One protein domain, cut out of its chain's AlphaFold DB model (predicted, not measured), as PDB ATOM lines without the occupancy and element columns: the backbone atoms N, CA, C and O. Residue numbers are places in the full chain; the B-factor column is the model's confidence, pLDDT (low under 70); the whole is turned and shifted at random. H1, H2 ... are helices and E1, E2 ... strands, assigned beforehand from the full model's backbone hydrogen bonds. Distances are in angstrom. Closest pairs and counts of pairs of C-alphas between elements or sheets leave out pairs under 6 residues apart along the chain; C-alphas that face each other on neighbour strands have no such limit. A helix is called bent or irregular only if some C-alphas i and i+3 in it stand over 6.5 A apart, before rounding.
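What this domain is: This is residues 4 to 130 of the 136 residues of the protein "Molydop_binding domain-containing protein" of Candidatus Bathyarchaeota archaeon (UniProt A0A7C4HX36). A small sheet of five strands is folded back on itself like part of a barrel, with H1 across one end of the fold, from the last residue of E3 to E5, and with H2 and H3 over the opposite face of the sheet. Long loops make up much of the rest: an arm made of H4 and the loop after it reaches far out from the sheet, and H5, at the last printed residues, is off the sheet too. The printed part has 127 residues with five named helices and five named strands, in the order E1, H1, E2, E3, E4, H2, H3, H4, E5, H5; the mixed sheet runs E4, E1, E3, E2, E5. The class is mixed, helices and strands, though the named elements hold 51 residues, under half. The whole is compact, with a radius of gyration of the C-alphas of 15.4 A and spans of 47 by 39 by 27 A.

How they stand to each other: E1, residues 11 to 14, is parallel to its neighbour E3, residues 38 to 45, with N 12 and O 42 at 2.9 A and N 44 and O 12 at 2.8 A. E2, residues 29 to 33, forms an antiparallel hairpin with E3, where N 32 and O 39 are 2.8 A apart. The pairing is staggered: E3 bends by 58 degrees at residue 42, pairing with E2 over residues 38 to 42 and with E1 over 42 to 45. The edge strand E4, residues 54 to 56, is antiparallel to E1 at 173 degrees, with N 13 and O 55 at 2.8 A. The other edge strand, E5, residues 107 to 110, is antiparallel to E2, with N 31 and O 109 at 2.8 A. This is a folded sheet, one sheet bent back into two leaves: E4 and E1 face E2 and E5, with E3 as the hinge. H1, residues 16 to 22, is on the sheet at a height of 8.3 A; its closest C-alphas to E5 are those of Leu 22 and Tyr 109, 6.5 A. H2, residues 72 to 78, is on the opposite face and stands up from the sheet, its line rising 76 degrees; the C-alphas of Ile 77 and Ile 39 of E3 are its closest there, 5.0 A. H3, residues 80 to 83, is on the same face as H2 and lies over E2 at a height of 7.3 A. H4, residues 88 to 91, and H5, residues 126 to 130, are not on the sheet and are apart from each other. Every O i to N i+4 pair is within hydrogen-bond range in H1 and H5, but 1 of 3 in H2, beside 3 of 4 O i to N i+3 pairs; H3 and H4 are too short for an i+4 pair.

Where its parts are: E1 begins at C-alpha 11, (-31.791, 23.213, -43.475), and is 9.4 A long. H1 measures 9.8 A, E2 13.1 A and E3, the longest strand, 20.1 A. E4 follows with three residues. H2 is 11.4 A long and irregular, with C-alphas 73 and 76 at 8.5 A. H3 and H4 have four residues each; C-alpha 88 of H4 is at (-59.421, 19.871, -49.743). E5 measures 10.4 A, and H5 ends at C-alpha 130, (-38.399, 5.278, -55.425).

The domain as a whole: The two C-alphas farthest apart are those of Val 95 and Glu 114, 47.3 A. The printed part has no cut. The links E4 to H2, H4 to E5 and E5 to H5 are long, with 15 residues each. The mean pLDDT of the printed part is 95.0, and no printed residue is under 70.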
ATOM      1  N   ARG A   4     -26.152  28.996 -54.549       87.19
ATOM      2  CA  ARG A   4     -26.047  27.542 -54.359       87.19
ATOM      3  C   ARG A   4     -24.702  27.109 -53.769       87.19
ATOM      4  O   ARG A   4     -24.654  26.163 -52.998       87.19
ATOM      5  N   ARG A   5     -23.603  27.796 -54.095       87.50
ATOM      6  CA  ARG A   5     -22.269  27.417 -53.604       87.50
ATOM      7  C   ARG A   5     -22.043  27.789 -52.135       87.50
ATOM      8  O   ARG A   5     -21.273  27.124 -51.456       87.50
ATOM      9  N   ILE A   6     -22.694  28.850 -51.658       90.75
ATOM     10  CA  ILE A   6     -22.600  29.323 -50.266       90.75
ATOM     11  C   ILE A   6     -23.655  28.628 -49.395       90.75
ATOM     12  O   ILE A   6     -23.435  28.388 -48.209       90.75
ATOM     13  N   TYR A   7     -24.787  28.263 -49.998       91.12
ATOM     14  CA  TYR A   7     -25.886  27.570 -49.343       91.12
ATOM     15  C   TYR A   7     -26.253  26.293 -50.128       91.12
ATOM     16  O   TYR A   7     -27.240  26.264 -50.872       91.12
ATOM     17  N   PRO A   8     -25.421  25.237 -50.017       91.69
ATOM     18  CA  PRO A   8     -25.523  24.046 -50.855       91.69
ATOM     19  C   PRO A   8     -26.586  23.058 -50.400       91.69
ATOM     20  O   PRO A   8     -26.900  22.151 -51.159       91.69
ATOM     21  N   TRP A   9     -27.180  23.200 -49.217       95.19
ATOM     22  CA  TRP A   9     -28.183  22.252 -48.735       95.19
ATOM     23  C   TRP A   9     -29.294  22.970 -47.970       95.19
ATOM     24  O   TRP A   9     -28.986  23.899 -47.216       95.19
ATOM     25  N   PRO A  10     -30.559  22.538 -48.131       96.94
ATOM     26  CA  PRO A  10     -31.652  22.995 -47.283       96.94
ATOM     27  C   PRO A  10     -31.378  22.640 -45.825       96.94
ATOM     28  O   PRO A  10     -30.704  21.646 -45.530       96.94
ATOM     29  N   ARG A  11     -31.935  23.436 -44.912       97.94
ATOM     30  CA  ARG A  11     -31.791  23.213 -43.475       97.94
ATOM     31  C   ARG A  11     -33.131  23.105 -42.775       97.94
ATOM     32  O   ARG A  11     -34.042  23.865 -43.087       97.94
ATOM     33  N   VAL A  12     -33.180  22.227 -41.779       98.56
ATOM     34  CA  VAL A  12     -34.263  22.162 -40.801       98.56
ATOM     35  C   VAL A  12     -33.761  22.658 -39.457       98.56
ATOM     36  O   VAL A  12     -32.771  22.157 -38.926       98.56
ATOM     37  N   GLU A  13     -34.428  23.669 -38.919       98.69
ATOM     38  CA  GLU A  13     -34.130  24.201 -37.595       98.69
ATOM     39  C   GLU A  13     -34.736  23.295 -36.526       98.69
ATOM     40  O   GLU A  13     -35.924  22.961 -36.578       98.69
ATOM     41  N   ILE A  14     -33.902  22.882 -35.572       98.75
ATOM     42  CA  ILE A  14     -34.263  21.973 -34.483       98.75
ATOM     43  C   ILE A  14     -33.728  22.562 -33.179       98.75
ATOM     44  O   ILE A  14     -32.564  22.961 -33.097       98.75
ATOM     45  N   HIS A  15     -34.556  22.580 -32.138       98.75
ATOM     46  CA  HIS A  15     -34.106  23.006 -30.817       98.75
ATOM     47  C   HIS A  15     -32.996  22.079 -30.277       98.75
ATOM     48  O   HIS A  15     -33.149  20.853 -30.360       98.75
ATOM     49  N   PRO A  16     -31.922  22.603 -29.649       98.69
ATOM     50  CA  PRO A  16     -30.813  21.786 -29.146       98.69
ATOM     51  C   PRO A  16     -31.236  20.653 -28.196       98.69
ATOM     52  O   PRO A  16     -30.722  19.543 -28.295       98.69
ATOM     53  N   GLU A  17     -32.212  20.893 -27.314       98.50
ATOM     54  CA  GLU A  17     -32.740  19.861 -26.403       98.50
ATOM     55  C   GLU A  17     -33.396  18.694 -27.158       98.50
ATOM     56  O   GLU A  17     -33.215  17.530 -26.801       98.50
ATOM     57  N   ALA A  18     -34.159  18.996 -28.209       98.38
ATOM     58  CA  ALA A  18     -34.830  17.985 -29.014       98.38
ATOM     59  C   ALA A  18     -33.814  17.190 -29.836       98.38
ATOM     60  O   ALA A  18     -33.864  15.963 -29.871       98.38
ATOM     61  N   ALA A  19     -32.845  17.889 -30.428       98.50
ATOM     62  CA  ALA A  19     -31.763  17.273 -31.178       98.50
ATOM     63  C   ALA A  19     -30.931  16.319 -30.305       98.50
ATOM     64  O   ALA A  19     -30.683  15.187 -30.715       98.50
ATOM     65  N   ALA A  20     -30.601  16.713 -29.069       98.31
ATOM     66  CA  ALA A  20     -29.894  15.855 -28.117       98.31
ATOM     67  C   ALA A  20     -30.675  14.568 -27.797       98.31
ATOM     68  O   ALA A  20     -30.100  13.481 -27.812       98.31
ATOM     69  N   LYS A  21     -31.996  14.666 -27.576       98.12
ATOM     70  CA  LYS A  21     -32.869  13.496 -27.348       98.12
ATOM     71  C   LYS A  21     -32.948  12.569 -28.565       98.12
ATOM     72  O   LYS A  21     -33.126  11.366 -28.399       98.12
ATOM     73  N   LEU A  22     -32.835  13.125 -29.771       97.94
ATOM     74  CA  LEU A  22     -32.901  12.394 -31.038       97.94
ATOM     75  C   LEU A  22     -31.529  11.917 -31.547       97.94
ATOM     76  O   LEU A  22     -31.476  11.245 -32.575       97.94
ATOM     77  N   GLY A  23     -30.430  12.258 -30.865       98.19
ATOM     78  CA  GLY A  23     -29.072  11.936 -31.317       98.19
ATOM     79  C   GLY A  23     -28.649  12.679 -32.592       98.19
ATOM     80  O   GLY A  23     -27.887  12.139 -33.391       98.19
ATOM     81  N   ILE A  24     -29.163  13.894 -32.806       98.56
ATOM     82  CA  ILE A  24     -28.898  14.736 -33.982       98.56
ATOM     83  C   ILE A  24     -27.910  15.847 -33.601       98.56
ATOM     84  O   ILE A  24     -28.128  16.574 -32.631       98.56
ATOM     85  N   SER A  25     -26.842  16.001 -34.380       98.50
ATOM     86  CA  SER A  25     -25.864  17.093 -34.258       98.50
ATOM     87  C   SER A  25     -26.093  18.187 -35.309       98.50
ATOM     88  O   SER A  25     -26.747  17.956 -36.327       98.50
ATOM     89  N   ASP A  26     -25.545  19.392 -35.090       98.44
ATOM     90  CA  ASP A  26     -25.581  20.467 -36.099       98.44
ATOM     91  C   ASP A  26     -24.911  19.986 -37.394       98.44
ATOM     92  O   ASP A  26     -23.800  19.456 -37.375       98.44
ATOM     93  N   GLY A  27     -25.592  20.158 -38.524       97.94
ATOM     94  CA  GLY A  27     -25.109  19.720 -39.828       97.94
ATOM     95  C   GLY A  27     -25.311  18.236 -40.147       97.94
ATOM     96  O   GLY A  27     -24.922  17.831 -41.240       97.94
ATOM     97  N   ASP A  28     -25.934  17.433 -39.283       98.31
ATOM     98  CA  ASP A  28     -26.328  16.069 -39.654       98.31
ATOM     99  C   ASP A  28     -27.413  16.085 -40.738       98.31
ATOM    100  O   ASP A  28     -28.276  16.964 -40.767       98.31
ATOM    101  N   TRP A  29     -27.418  15.088 -41.621       98.19
ATOM    102  CA  TRP A  29     -28.581  14.844 -42.469       98.19
ATOM    103  C   TRP A  29     -29.720  14.264 -41.639       98.19
ATOM    104  O   TRP A  29     -29.529  13.333 -40.855       98.19
ATOM    105  N   THR A  30     -30.917  14.806 -41.832       98.62
ATOM    106  CA  THR A  30     -32.116  14.374 -41.115       98.62
ATOM    107  C   THR A  30     -33.244  14.086 -42.078       98.62
ATOM    108  O   THR A  30     -33.448  14.823 -43.043       98.62
ATOM    109  N   TRP A  31     -33.978  13.022 -41.787       98.56
ATOM    110  CA  TRP A  31     -35.285  12.768 -42.355       98.56
ATOM    111  C   TRP A  31     -36.334  13.594 -41.624       98.56
ATOM    112  O   TRP A  31     -36.348  13.641 -40.393       98.56
ATOM    113  N   ILE A  32     -37.237  14.189 -42.392       98.50
ATOM    114  CA  ILE A  32     -38.469  14.814 -41.920       98.50
ATOM    115  C   ILE A  32     -39.596  14.052 -42.593       98.50
ATOM    116  O   ILE A  32     -39.673  14.021 -43.821       98.50
ATOM    117  N   GLU A  33     -40.431  13.396 -41.800       98.25
ATOM    118  CA  GLU A  33     -41.408  12.437 -42.300       98.25
ATOM    119  C   GLU A  33     -42.800  12.720 -41.746       98.25
ATOM    120  O   GLU A  33     -42.982  12.936 -40.544       98.25
ATOM    121  N   THR A  34     -43.789  12.681 -42.632       96.56
ATOM    122  CA  THR A  34     -45.213  12.708 -42.296       96.56
ATOM    123  C   THR A  34     -45.883  11.462 -42.868       96.56
ATOM    124  O   THR A  34     -45.232  10.569 -43.408       96.56
ATOM    125  N   LYS A  35     -47.212  11.379 -42.767       93.69
ATOM    126  CA  LYS A  35     -47.969  10.297 -43.410       93.69
ATOM    127  C   LYS A  35     -47.918  10.351 -44.942       93.69
ATOM    128  O   LYS A  35     -48.208   9.339 -45.567       93.69
ATOM    129  N   LYS A  36     -47.593  11.510 -45.526       94.25
ATOM    130  CA  LYS A  36     -47.585  11.735 -46.980       94.25
ATOM    131  C   LYS A  36     -46.260  11.355 -47.633       94.25
ATOM    132  O   LYS A  36     -46.251  10.928 -48.778       94.25
ATOM    133  N   GLY A  37     -45.155  11.457 -46.902       95.88
ATOM    134  CA  GLY A  37     -43.839  11.145 -47.434       95.88
ATOM    135  C   GLY A  37     -42.724  11.552 -46.486       95.88
ATOM    136  O   GLY A  37     -42.958  11.880 -45.319       95.88
ATOM    137  N   ARG A  38     -41.496  11.530 -47.002       97.69
ATOM    138  CA  ARG A  38     -40.300  11.941 -46.267       97.69
ATOM    139  C   ARG A  38     -39.339  12.720 -47.149       97.69
ATOM    140  O   ARG A  38     -39.211  12.415 -48.328       97.69
ATOM    141  N   ILE A  39     -38.642  13.683 -46.553       98.31
ATOM    142  CA  ILE A  39     -37.596  14.487 -47.200       98.31
ATOM    143  C   ILE A  39     -36.349  14.568 -46.322       98.31
ATOM    144  O   ILE A  39     -36.417  14.362 -45.112       98.31
ATOM    145  N   MET A  40     -35.225  14.936 -46.924       98.19
ATOM    146  CA  MET A  40     -33.955  15.189 -46.264       98.19
ATOM    147  C   MET A  40     -33.601  16.677 -46.226       98.19
ATOM    148  O   MET A  40     -33.555  17.352 -47.258       98.19
ATOM    149  N   GLN A  41     -33.239  17.172 -45.045       98.44
ATOM    150  CA  GLN A  41     -32.584  18.472 -44.868       98.44
ATOM    151  C   GLN A  41     -31.460  18.360 -43.827       98.44
ATOM    152  O   GLN A  41     -31.460  17.439 -43.001       98.44
ATOM    153  N   LYS A  42     -30.482  19.274 -43.863       98.25
ATOM    154  CA  LYS A  42     -29.413  19.306 -42.853       98.25
ATOM    155  C   LYS A  42     -29.923  19.954 -41.568       98.25
ATOM    156  O   LYS A  42     -30.523  21.025 -41.612       98.25
ATOM    157  N   ALA A  43     -29.666  19.334 -40.427       98.56
ATOM    158  CA  ALA A  43     -30.011  19.896 -39.133       98.56
ATOM    159  C   ALA A  43     -29.288  21.230 -38.925       98.56
ATOM    160  O   ALA A  43     -28.082  21.346 -39.162       98.56
ATOM    161  N   LYS A  44     -30.030  22.230 -38.458       98.56
ATOM    162  CA  LYS A  44     -29.497  23.467 -37.909       98.56
ATOM    163  C   LYS A  44     -29.990  23.601 -36.477       98.56
ATOM    164  O   LYS A  44     -31.180  23.793 -36.249       98.56
ATOM    165  N   LEU A  45     -29.089  23.504 -35.508       98.62
ATOM    166  CA  LEU A  45     -29.458  23.732 -34.117       98.62
ATOM    167  C   LEU A  45     -29.760  25.216 -33.910       98.62
ATOM    168  O   LEU A  45     -28.944  26.079 -34.253       98.62
ATOM    169  N   PHE A  46     -30.947  25.491 -33.381       98.56
ATOM    170  CA  PHE A  46     -31.456  26.840 -33.161       98.56
ATOM    171  C   PHE A  46     -32.346  26.854 -31.918       98.56
ATOM    172  O   PHE A  46     -33.327  26.124 -31.850       98.56
ATOM    173  N   ASP A  47     -31.998  27.652 -30.913       97.94
ATOM    174  CA  ASP A  47     -32.705  27.741 -29.627       97.94
ATOM    175  C   ASP A  47     -33.913  28.694 -29.650       97.94
ATOM    176  O   ASP A  47     -34.729  28.681 -28.732       97.94
ATOM    177  N   GLY A  48     -34.090  29.467 -30.726       98.00
ATOM    178  CA  GLY A  48     -35.250  30.341 -30.927       98.00
ATOM    179  C   GLY A  48     -36.539  29.626 -31.358       98.00
ATOM    180  O   GLY A  48     -37.523  30.299 -31.669       98.00
ATOM    181  N   ILE A  49     -36.556  28.290 -31.397       97.12
ATOM    182  CA  ILE A  49     -37.724  27.469 -31.747       97.12
ATOM    183  C   ILE A  49     -38.137  26.576 -30.574       97.12
ATOM    184  O   ILE A  49     -37.305  26.106 -29.808       97.12
ATOM    185  N   HIS A  50     -39.435  26.316 -30.422       98.06
ATOM    186  CA  HIS A  50     -39.929  25.462 -29.341       98.06
ATOM    187  C   HIS A  50     -39.388  24.016 -29.466       98.06
ATOM    188  O   HIS A  50     -39.380  23.489 -30.577       98.06
ATOM    189  N   PRO A  51     -39.030  23.310 -28.368       97.81
ATOM    190  CA  PRO A  51     -38.452  21.957 -28.427       97.81
ATOM    191  C   PRO A  51     -39.269  20.896 -29.177       97.81
ATOM    192  O   PRO A  51     -38.716  19.922 -29.673       97.81
ATOM    193  N   ASN A  52     -40.583  21.079 -29.285       97.38
ATOM    194  CA  ASN A  52     -41.477  20.169 -30.017       97.38
ATOM    195  C   ASN A  52     -41.821  20.650 -31.438       97.38
ATOM    196  O   ASN A  52     -42.764  20.143 -32.040       97.38
ATOM    197  N   VAL A  53     -41.121  21.661 -31.952       98.06
ATOM    198  CA  VAL A  53     -41.364  22.252 -33.270       98.06
ATOM    199  C   VAL A  53     -40.061  22.243 -34.058       98.06
ATOM    200  O   VAL A  53     -38.994  22.537 -33.526       98.06
ATOM    201  N   VAL A  54     -40.162  21.913 -35.342       98.25
ATOM    202  CA  VAL A  54     -39.076  22.068 -36.310       98.25
ATOM    203  C   VAL A  54     -39.517  23.012 -37.416       98.25
ATOM    204  O   VAL A  54     -40.707  23.095 -37.727       98.25
ATOM    205  N   HIS A  55     -38.569  23.718 -38.017       98.12
ATOM    206  CA  HIS A  55     -38.840  24.620 -39.132       98.12
ATOM    207  C   HIS A  55     -37.997  24.204 -40.338       98.12
ATOM    208  O   HIS A  55     -36.779  24.367 -40.356       98.12
ATOM    209  N   ALA A  56     -38.657  23.594 -41.323       97.75
ATOM    210  CA  ALA A  56     -38.041  23.110 -42.552       97.75
ATOM    211  C   ALA A  56     -38.111  24.181 -43.643       97.75
ATOM    212  O   ALA A  56     -39.123  24.868 -43.791       97.75
ATOM    213  N   GLN A  57     -37.057  24.304 -44.444       96.94
ATOM    214  CA  GLN A  57     -37.030  25.304 -45.507       96.94
ATOM    215  C   GLN A  57     -37.892  24.904 -46.708       96.94
ATOM    216  O   GLN A  57     -37.796  23.789 -47.222       96.94
ATOM    217  N   HIS A  58     -38.691  25.860 -47.183       95.38
ATOM    218  CA  HIS A  58     -39.522  25.751 -48.381       95.38
ATOM    219  C   HIS A  58     -38.745  26.108 -49.665       95.38
ATOM    220  O   HIS A  58     -37.750  26.831 -49.619       95.38
ATOM    221  N   GLY A  59     -39.232  25.638 -50.820       93.44
ATOM    222  CA  GLY A  59     -38.773  26.079 -52.146       93.44
ATOM    223  C   GLY A  59     -37.489  25.414 -52.643       93.44
ATOM    224  O   GLY A  59     -36.879  25.894 -53.598       93.44
ATOM    225  N   TRP A  60     -37.068  24.325 -52.000       95.75
ATOM    226  CA  TRP A  60     -35.839  23.620 -52.339       95.75
ATOM    227  C   TRP A  60     -36.041  22.530 -53.389       95.75
ATOM    228  O   TRP A  60     -37.007  21.769 -53.360       95.75
ATOM    229  N   TRP A  61     -35.082  22.494 -54.310       95.00
ATOM    230  CA  TRP A  61     -34.880  21.487 -55.344       95.00
ATOM    231  C   TRP A  61     -33.402  21.522 -55.775       95.00
ATOM    232  O   TRP A  61     -32.636  22.385 -55.328       95.00
ATOM    233  N   TYR A  62     -32.998  20.587 -56.629       93.25
ATOM    234  CA  TYR A  62     -31.628  20.396 -57.101       93.25
ATOM    235  C   TYR A  62     -31.573  20.470 -58.636       93.25
ATOM    236  O   TYR A  62     -31.628  19.429 -59.296       93.25
ATOM    237  N   PRO A  63     -31.451  21.678 -59.227       91.94
ATOM    238  CA  PRO A  63     -31.375  21.860 -60.682       91.94
ATOM    239  C   PRO A  63     -30.263  21.049 -61.356       91.94
ATOM    240  O   PRO A  63     -30.348  20.736 -62.539       91.94
ATOM    241  N   GLU A  64     -29.210  20.722 -60.607       91.00
ATOM    242  CA  GLU A  64     -28.090  19.889 -61.037       91.00
ATOM    243  C   GLU A  64     -28.424  18.392 -61.192       91.00
ATOM    244  O   GLU A  64     -27.626  17.650 -61.764       91.00
ATOM    245  N   MET A  65     -29.563  17.928 -60.670       92.50
ATOM    246  CA  MET A  65     -30.032  16.546 -60.816       92.50
ATOM    247  C   MET A  65     -30.864  16.371 -62.097       92.50
ATOM    248  O   MET A  65     -31.393  17.360 -62.608       92.50
ATOM    249  N   PRO A  66     -31.023  15.136 -62.612       95.88
ATOM    250  CA  PRO A  66     -31.835  14.881 -63.799       95.88
ATOM    251  C   PRO A  66     -33.290  15.337 -63.620       95.88
ATOM    252  O   PRO A  66     -33.851  15.242 -62.524       95.88
ATOM    253  N   GLY A  67     -33.880  15.868 -64.691       96.25
ATOM    254  CA  GLY A  67     -35.229  16.448 -64.680       96.25
ATOM    255  C   GLY A  67     -36.333  15.436 -64.968       96.25
ATOM    256  O   GLY A  67     -37.498  15.697 -64.689       96.25
ATOM    257  N   GLU A  68     -35.973  14.280 -65.513       96.06
ATOM    258  CA  GLU A  68     -36.864  13.164 -65.775       96.06
ATOM    259  C   GLU A  68     -37.250  12.402 -64.499       96.06
ATOM    260  O   GLU A  68     -36.596  12.481 -63.450       96.06
ATOM    261  N   GLU A  69     -38.327  11.626 -64.592       94.25
ATOM    262  CA  GLU A  69     -38.682  10.683 -63.541       94.25
ATOM    263  C   GLU A  69     -37.579   9.627 -63.323       94.25
ATOM    264  O   GLU A  69     -36.941   9.178 -64.279       94.25
ATOM    265  N   PRO A  70     -37.363   9.183 -62.070       94.44
ATOM    266  CA  PRO A  70     -38.113   9.558 -60.867       94.44
ATOM    267  C   PRO A  70     -37.549  10.793 -60.146       94.44
ATOM    268  O   PRO A  70     -38.102  11.205 -59.133       94.44
ATOM    269  N   TYR A  71     -36.440  11.367 -60.617       95.00
ATOM    270  CA  TYR A  71     -35.684  12.352 -59.846       95.00
ATOM    271  C   TYR A  71     -36.365  13.717 -59.818       95.00
ATOM    272  O   TYR A  71     -36.400  14.328 -58.751       95.00
ATOM    273  N   LEU A  72     -36.904  14.179 -60.956       96.00
ATOM    274  CA  LEU A  72     -37.612  15.459 -61.091       96.00
ATOM    275  C   LEU A  72     -36.836  16.618 -60.443       96.00
ATOM    276  O   LEU A  72     -37.364  17.365 -59.620       96.00
ATOM    277  N   HIS A  73     -35.538  16.705 -60.739       95.75
ATOM    278  CA  HIS A  73     -34.603  17.639 -60.115       95.75
ATOM    279  C   HIS A  73     -34.613  17.613 -58.572       95.75
ATOM    280  O   HIS A  73     -34.479  18.633 -57.894       95.75
ATOM    281  N   GLY A  74     -34.799  16.431 -57.991       95.62
ATOM    282  CA  GLY A  74     -34.665  16.176 -56.564       95.62
ATOM    283  C   GLY A  74     -35.741  16.806 -55.678       95.62
ATOM    284  O   GLY A  74     -35.497  17.025 -54.486       95.62
ATOM    285  N   VAL A  75     -36.931  17.074 -56.223       95.94
ATOM    286  CA  VAL A  75     -38.089  17.553 -55.443       95.94
ATOM    287  C   VAL A  75     -38.408  16.624 -54.269       95.94
ATOM    288  O   VAL A  75     -38.557  17.098 -53.147       95.94
ATOM    289  N   TRP A  76     -38.371  15.306 -54.480       96.38
ATOM    290  CA  TRP A  76     -38.621  14.297 -53.440       96.38
ATOM    291  C   TRP A  76     -37.597  14.322 -52.306       96.38
ATOM    292  O   TRP A  76     -37.883  13.911 -51.189       96.38
ATOM    293  N   ILE A  77     -36.397  14.834 -52.584       96.88
ATOM    294  CA  ILE A  77     -35.306  14.858 -51.619       96.88
ATOM    295  C   ILE A  77     -35.471  16.013 -50.636       96.88
ATOM    296  O   ILE A  77     -35.109  15.850 -49.482       96.88
ATOM    297  N   SER A  78     -35.959  17.182 -51.055       96.81
ATOM    298  CA  SER A  78     -35.836  18.406 -50.240       96.81
ATOM    299  C   SER A  78     -37.099  19.246 -50.101       96.81
ATOM    300  O   SER A  78     -37.162  20.090 -49.201       96.81
ATOM    301  N   ASN A  79     -38.096  19.039 -50.961       97.19
ATOM    302  CA  ASN A  79     -39.254  19.914 -51.031       97.19
ATOM    303  C   ASN A  79     -40.255  19.598 -49.911       97.19
ATOM    304  O   ASN A  79     -40.890  18.549 -49.906       97.19
ATOM    305  N   VAL A  80     -40.445  20.542 -48.987       96.88
ATOM    306  CA  VAL A  80     -41.366  20.389 -47.848       96.88
ATOM    307  C   VAL A  80     -42.829  20.162 -48.251       96.88
ATOM    308  O   VAL A  80     -43.568  19.561 -47.478       96.88
ATOM    309  N   ASN A  81     -43.250  20.539 -49.463       95.56
ATOM    310  CA  ASN A  81     -44.613  20.279 -49.943       95.56
ATOM    311  C   ASN A  81     -44.880  18.778 -50.166       95.56
ATOM    312  O   ASN A  81     -46.027  18.358 -50.189       95.56
ATOM    313  N   VAL A  82     -43.840  17.938 -50.242       95.94
ATOM    314  CA  VAL A  82     -43.994  16.468 -50.210       95.94
ATOM    315  C   VAL A  82     -44.626  16.002 -48.890       95.94
ATOM    316  O   VAL A  82     -45.238  14.940 -48.819       95.94
ATOM    317  N   LEU A  83     -44.481  16.791 -47.823       95.56
ATOM    318  CA  LEU A  83     -44.976  16.454 -46.492       95.56
ATOM    319  C   LEU A  83     -46.406  16.937 -46.224       95.56
ATOM    320  O   LEU A  83     -46.973  16.551 -45.197       95.56
ATOM    321  N   THR A  84     -46.958  17.789 -47.091       93.62
ATOM    322  CA  THR A  84     -48.263  18.428 -46.896       93.62
ATOM    323  C   THR A  84     -49.401  17.559 -47.415       93.62
ATOM    324  O   THR A  84     -49.235  16.819 -48.381       93.62
ATOM    325  N   ASP A  85     -50.560  17.646 -46.763       89.62
ATOM    326  CA  ASP A  85     -51.781  16.970 -47.193       89.62
ATOM    327  C   ASP A  85     -52.651  17.937 -47.998       89.62
ATOM    328  O   ASP A  85     -52.916  19.059 -47.571       89.62
ATOM    329  N   ASP A  86     -53.035  17.485 -49.182       89.62
ATOM    330  CA  ASP A  86     -53.755  18.200 -50.224       89.62
ATOM    331  C   ASP A  86     -55.234  17.793 -50.305       89.62
ATOM    332  O   ASP A  86     -55.911  18.141 -51.267       89.62
ATOM    333  N   ASP A  87     -55.753  17.060 -49.313       91.12
ATOM    334  CA  ASP A  87     -57.184  16.771 -49.207       91.12
ATOM    335  C   ASP A  87     -57.965  18.072 -48.915       91.12
ATOM    336  O   ASP A  87     -57.846  18.622 -47.808       91.12
ATOM    337  N   PRO A  88     -58.752  18.585 -49.882       90.44
ATOM    338  CA  PRO A  88     -59.421  19.871 -49.743       90.44
ATOM    339  C   PRO A  88     -60.485  19.851 -48.644       90.44
ATOM    340  O   PRO A  88     -60.661  20.865 -47.977       90.44
ATOM    341  N   ASP A  89     -61.127  18.708 -48.392       90.31
ATOM    342  CA  ASP A  89     -62.186  18.591 -47.383       90.31
ATOM    343  C   ASP A  89     -61.622  18.624 -45.952       90.31
ATOM    344  O   ASP A  89     -62.354  18.850 -44.990       90.31
ATOM    345  N   LYS A  90     -60.316  18.369 -45.792       86.81
ATOM    346  CA  LYS A  90     -59.645  18.334 -44.484       86.81
ATOM    347  C   LYS A  90     -58.759  19.544 -44.209       86.81
ATOM    348  O   LYS A  90     -58.620  19.926 -43.048       86.81
ATOM    349  N   TRP A  91     -58.104  20.087 -45.236       89.38
ATOM    350  CA  TRP A  91     -56.986  21.027 -45.061       89.38
ATOM    351  C   TRP A  91     -57.150  22.363 -45.787       89.38
ATOM    352  O   TRP A  91     -56.328  23.264 -45.574       89.38
ATOM    353  N   CYS A  92     -58.192  22.505 -46.609       91.88
ATOM    354  CA  CYS A  92     -58.566  23.783 -47.195       91.88
ATOM    355  C   CYS A  92     -59.508  24.521 -46.238       91.88
ATOM    356  O   CYS A  92     -60.501  23.966 -45.774       91.88
ATOM    357  N   ASP A  93     -59.186  25.772 -45.922       91.62
ATOM    358  CA  ASP A  93     -60.058  26.625 -45.120       91.62
ATOM    359  C   ASP A  93     -61.394  26.847 -45.847       91.62
ATOM    360  O   ASP A  93     -61.414  27.365 -46.965       91.62
ATOM    361  N   GLU A  94     -62.507  26.473 -45.213       91.44
ATOM    362  CA  GLU A  94     -63.839  26.525 -45.834       91.44
ATOM    363  C   GLU A  94     -64.292  27.949 -46.194       91.44
ATOM    364  O   GLU A  94     -65.116  28.132 -47.090       91.44
ATOM    365  N   VAL A  95     -63.779  28.969 -45.499       94.00
ATOM    366  CA  VAL A  95     -64.211  30.362 -45.672       94.00
ATOM    367  C   VAL A  95     -63.366  31.073 -46.727       94.00
ATOM    368  O   VAL A  95     -63.892  31.832 -47.541       94.00
ATOM    369  N   LEU A  96     -62.052  30.856 -46.703       94.06
ATOM    370  CA  LEU A  96     -61.066  31.584 -47.502       94.06
ATOM    371  C   LEU A  96     -60.528  30.777 -48.687       94.06
ATOM    372  O   LEU A  96     -59.895  31.358 -49.570       94.06
ATOM    373  N   GLY A  97     -60.732  29.459 -48.712       92.25
ATOM    374  CA  GLY A  97     -60.188  28.573 -49.741       92.25
ATOM    375  C   GLY A  97     -58.658  28.480 -49.719       92.25
ATOM    376  O   GLY A  97     -58.038  28.263 -50.761       92.25
ATOM    377  N   CYS A  98     -58.025  28.711 -48.561       91.88
ATOM    378  CA  CYS A  98     -56.569  28.701 -48.412       91.88
ATOM    379  C   CYS A  98     -56.053  27.426 -47.731       91.88
ATOM    380  O   CYS A  98     -56.697  26.887 -46.834       91.88
ATOM    381  N   TRP A  99     -54.847  26.989 -48.099       91.12
ATOM    382  CA  TRP A  99     -54.206  25.809 -47.515       91.12
ATOM    383  C   TRP A  99     -53.477  26.131 -46.211       91.12
ATOM    384  O   TRP A  99     -52.727  27.107 -46.118       91.12
ATOM    385  N   THR A 100     -53.624  25.258 -45.215       87.50
ATOM    386  CA  THR A 100     -52.760  25.285 -44.031       87.50
ATOM    387  C   THR A 100     -51.360  24.814 -44.420       87.50
ATOM    388  O   THR A 100     -51.200  23.687 -44.856       87.50
ATOM    389  N   LEU A 101     -50.333  25.656 -44.250       88.88
ATOM    390  CA  LEU A 101     -48.933  25.327 -44.593       88.88
ATOM    391  C   LEU A 101     -48.011  25.214 -43.367       88.88
ATOM    392  O   LEU A 101     -46.787  25.252 -43.480       88.88
ATOM    393  N   ARG A 102     -48.586  25.112 -42.167       88.94
ATOM    394  CA  ARG A 102     -47.854  25.039 -40.895       88.94
ATOM    395  C   ARG A 102     -48.605  24.177 -39.888       88.94
ATOM    396  O   ARG A 102     -49.816  24.044 -39.977       88.94
ATOM    397  N   GLY A 103     -47.893  23.659 -38.888       89.69
ATOM    398  CA  GLY A 103     -48.510  22.893 -37.798       89.69
ATOM    399  C   GLY A 103     -48.775  21.420 -38.121       89.69
ATOM    400  O   GLY A 103     -49.559  20.777 -37.431       89.69
ATOM    401  N   PHE A 104     -48.117  20.870 -39.144       92.38
ATOM    402  CA  PHE A 104     -48.181  19.441 -39.435       92.38
ATOM    403  C   PHE A 104     -47.416  18.623 -38.395       92.38
ATOM    404  O   PHE A 104     -46.307  18.978 -37.991       92.38
ATOM    405  N   LEU A 105     -47.988  17.483 -38.009       95.62
ATOM    406  CA  LEU A 105     -47.270  16.489 -37.220       95.62
ATOM    407  C   LEU A 105     -46.227  15.803 -38.098       95.62
ATOM    408  O   LEU A 105     -46.550  15.277 -39.165       95.62
ATOM    409  N   CYS A 106     -44.991  15.767 -37.619       97.44
ATOM    410  CA  CYS A 106     -43.891  15.100 -38.292       97.44
ATOM    411  C   CYS A 106     -43.033  14.317 -37.299       97.44
ATOM    412  O   CYS A 106     -43.046  14.562 -36.088       97.44
ATOM    413  N   LYS A 107     -42.275  13.367 -37.835       98.12
ATOM    414  CA  LYS A 107     -41.166  12.713 -37.154       98.12
ATOM    415  C   LYS A 107     -39.870  13.219 -37.768       98.12
ATOM    416  O   LYS A 107     -39.743  13.242 -38.990       98.12
ATOM    417  N   VAL A 108     -38.906  13.565 -36.920       98.38
ATOM    418  CA  VAL A 108     -37.543  13.902 -37.343       98.38
ATOM    419  C   VAL A 108     -36.570  12.885 -36.773       98.38
ATOM    420  O   VAL A 108     -36.678  12.505 -35.606       98.38
ATOM    421  N   TYR A 109     -35.654  12.401 -37.606       98.50
ATOM    422  CA  TYR A 109     -34.637  11.428 -37.213       98.50
ATOM    423  C   TYR A 109     -33.392  11.551 -38.090       98.50
ATOM    424  O   TYR A 109     -33.455  12.045 -39.215       98.50
ATOM    425  N   LYS A 110     -32.244  11.121 -37.566       98.25
ATOM    426  CA  LYS A 110     -30.973  11.147 -38.293       98.25
ATOM    427  C   LYS A 110     -31.010  10.176 -39.482       98.25
ATOM    428  O   LYS A 110     -31.497   9.054 -39.342       98.25
ATOM    429  N   VAL A 111     -30.506  10.610 -40.639       97.75
ATOM    430  CA  VAL A 111     -30.234   9.720 -41.782       97.75
ATOM    431  C   VAL A 111     -29.072   8.808 -41.397       97.75
ATOM    432  O   VAL A 111     -28.065   9.304 -40.888       97.75
ATOM    433  N   SER A 112     -29.206   7.497 -41.604       95.69
ATOM    434  CA  SER A 112     -28.166   6.555 -41.180       95.69
ATOM    435  C   SER A 112     -26.883   6.703 -42.005       95.69
ATOM    436  O   SER A 112     -26.898   7.162 -43.153       95.69
ATOM    437  N   ASP A 113     -25.754   6.282 -41.433       92.12
ATOM    438  CA  ASP A 113     -24.453   6.348 -42.103       92.12
ATOM    439  C   ASP A 113     -24.344   5.361 -43.274       92.12
ATOM    440  O   ASP A 113     -23.476   5.519 -44.132       92.12
ATOM    441  N   GLU A 114     -25.240   4.385 -43.373       92.31
ATOM    442  CA  GLU A 114     -25.360   3.457 -44.501       92.31
ATOM    443  C   GLU A 114     -26.298   4.000 -45.591       92.31
ATOM    444  O   GLU A 114     -26.081   3.739 -46.774       92.31
ATOM    445  N   GLU A 115     -27.304   4.796 -45.218       94.00
ATOM    446  CA  GLU A 115     -28.312   5.334 -46.136       94.00
ATOM    447  C   GLU A 115     -27.730   6.432 -47.044       94.00
ATOM    448  O   GLU A 115     -26.833   7.197 -46.669       94.00
ATOM    449  N   TRP A 116     -28.209   6.504 -48.287       95.44
ATOM    450  CA  TRP A 116     -27.774   7.532 -49.231       95.44
ATOM    451  C   TRP A 116     -28.228   8.926 -48.783       95.44
ATOM    452  O   TRP A 116     -29.345   9.081 -48.312       95.44
ATOM    453  N   ASN A 117     -27.402   9.953 -49.002       94.38
ATOM    454  CA  ASN A 117     -27.800  11.355 -48.873       94.38
ATOM    455  C   ASN A 117     -27.135  12.202 -49.980       94.38
ATOM    456  O   ASN A 117     -26.175  11.738 -50.606       94.38
ATOM    457  N   PRO A 118     -27.586  13.449 -50.213       91.44
ATOM    458  CA  PRO A 118     -27.065  14.286 -51.297       91.44
ATOM    459  C   PRO A 118     -25.556  14.582 -51.246       91.44
ATOM    460  O   PRO A 118     -24.961  14.878 -52.284       91.44
ATOM    461  N   GLU A 119     -24.905  14.476 -50.082       90.81
ATOM    462  CA  GLU A 119     -23.450  14.654 -49.971       90.81
ATOM    463  C   GLU A 119     -22.655  13.430 -50.443       90.81
ATOM    464  O   GLU A 119     -21.509  13.586 -50.869       90.81
ATOM    465  N   LYS A 120     -23.244  12.226 -50.430       87.06
ATOM    466  CA  LYS A 120     -22.525  10.977 -50.741       87.06
ATOM    467  C   LYS A 120     -22.127  10.795 -52.211       87.06
ATOM    468  O   LYS A 120     -21.332   9.905 -52.487       87.06
ATOM    469  N   LYS A 121     -22.552  11.687 -53.117       73.69
ATOM    470  CA  LYS A 121     -22.337  11.636 -54.581       73.69
ATOM    471  C   LYS A 121     -22.846  10.338 -55.234       73.69
ATOM    472  O   LYS A 121     -22.874   9.270 -54.643       73.69
ATOM    473  N   GLY A 122     -23.236  10.443 -56.505       84.25
ATOM    474  CA  GLY A 122     -23.883   9.348 -57.232       84.25
ATOM    475  C   GLY A 122     -25.347   9.213 -56.819       84.25
ATOM    476  O   GLY A 122     -25.656   8.968 -55.657       84.25
ATOM    477  N   LEU A 123     -26.258   9.434 -57.761       90.44
ATOM    478  CA  LEU A 123     -27.687   9.244 -57.520       90.44
ATOM    479  C   LEU A 123     -27.995   7.744 -57.381       90.44
ATOM    480  O   LEU A 123     -27.431   6.954 -58.147       90.44
ATOM    481  N   PRO A 124     -28.884   7.345 -56.451       94.56
ATOM    482  CA  PRO A 124     -29.396   5.981 -56.400       94.56
ATOM    483  C   PRO A 124     -30.040   5.617 -57.733       94.56
ATOM    484  O   PRO A 124     -30.557   6.491 -58.435       94.56
ATOM    485  N   LYS A 125     -30.050   4.330 -58.084       95.62
ATOM    486  CA  LYS A 125     -30.756   3.890 -59.296       95.62
ATOM    487  C   LYS A 125     -32.254   4.201 -59.168       95.62
ATOM    488  O   LYS A 125     -32.764   4.208 -58.051       95.62
ATOM    489  N   PRO A 126     -33.003   4.346 -60.278       95.94
ATOM    490  CA  PRO A 126     -34.412   4.739 -60.226       95.94
ATOM    491  C   PRO A 126     -35.279   3.920 -59.258       95.94
ATOM    492  O   PRO A 126     -36.074   4.483 -58.515       95.94
ATOM    493  N   LYS A 127     -35.092   2.594 -59.222       95.94
ATOM    494  CA  LYS A 127     -35.825   1.703 -58.311       95.94
ATOM    495  C   LYS A 127     -35.493   1.973 -56.838       95.94
ATOM    496  O   LYS A 127     -36.397   2.151 -56.034       95.94
ATOM    497  N   GLU A 128     -34.205   2.055 -56.513       95.50
ATOM    498  CA  GLU A 128     -33.715   2.347 -55.158       95.50
ATOM    499  C   GLU A 128     -34.158   3.743 -54.705       95.50
ATOM    500  O   GLU A 128     -34.522   3.937 -53.553       95.50
ATOM    501  N   PHE A 129     -34.171   4.717 -55.621       95.94
ATOM    502  CA  PHE A 129     -34.636   6.073 -55.351       95.94
ATOM    503  C   PHE A 129     -36.123   6.098 -54.979       95.94
ATOM    504  O   PHE A 129     -36.497   6.715 -53.982       95.94
ATOM    505  N   LYS A 130     -36.970   5.398 -55.743       95.94
ATOM    506  CA  LYS A 130     -38.399   5.278 -55.425       95.94
ATOM    507  C   LYS A 130     -38.625   4.615 -54.068       95.94
ATOM    508  O   LYS A 130     -39.375   5.149 -53.256       95.94
TER     509      LYS A 130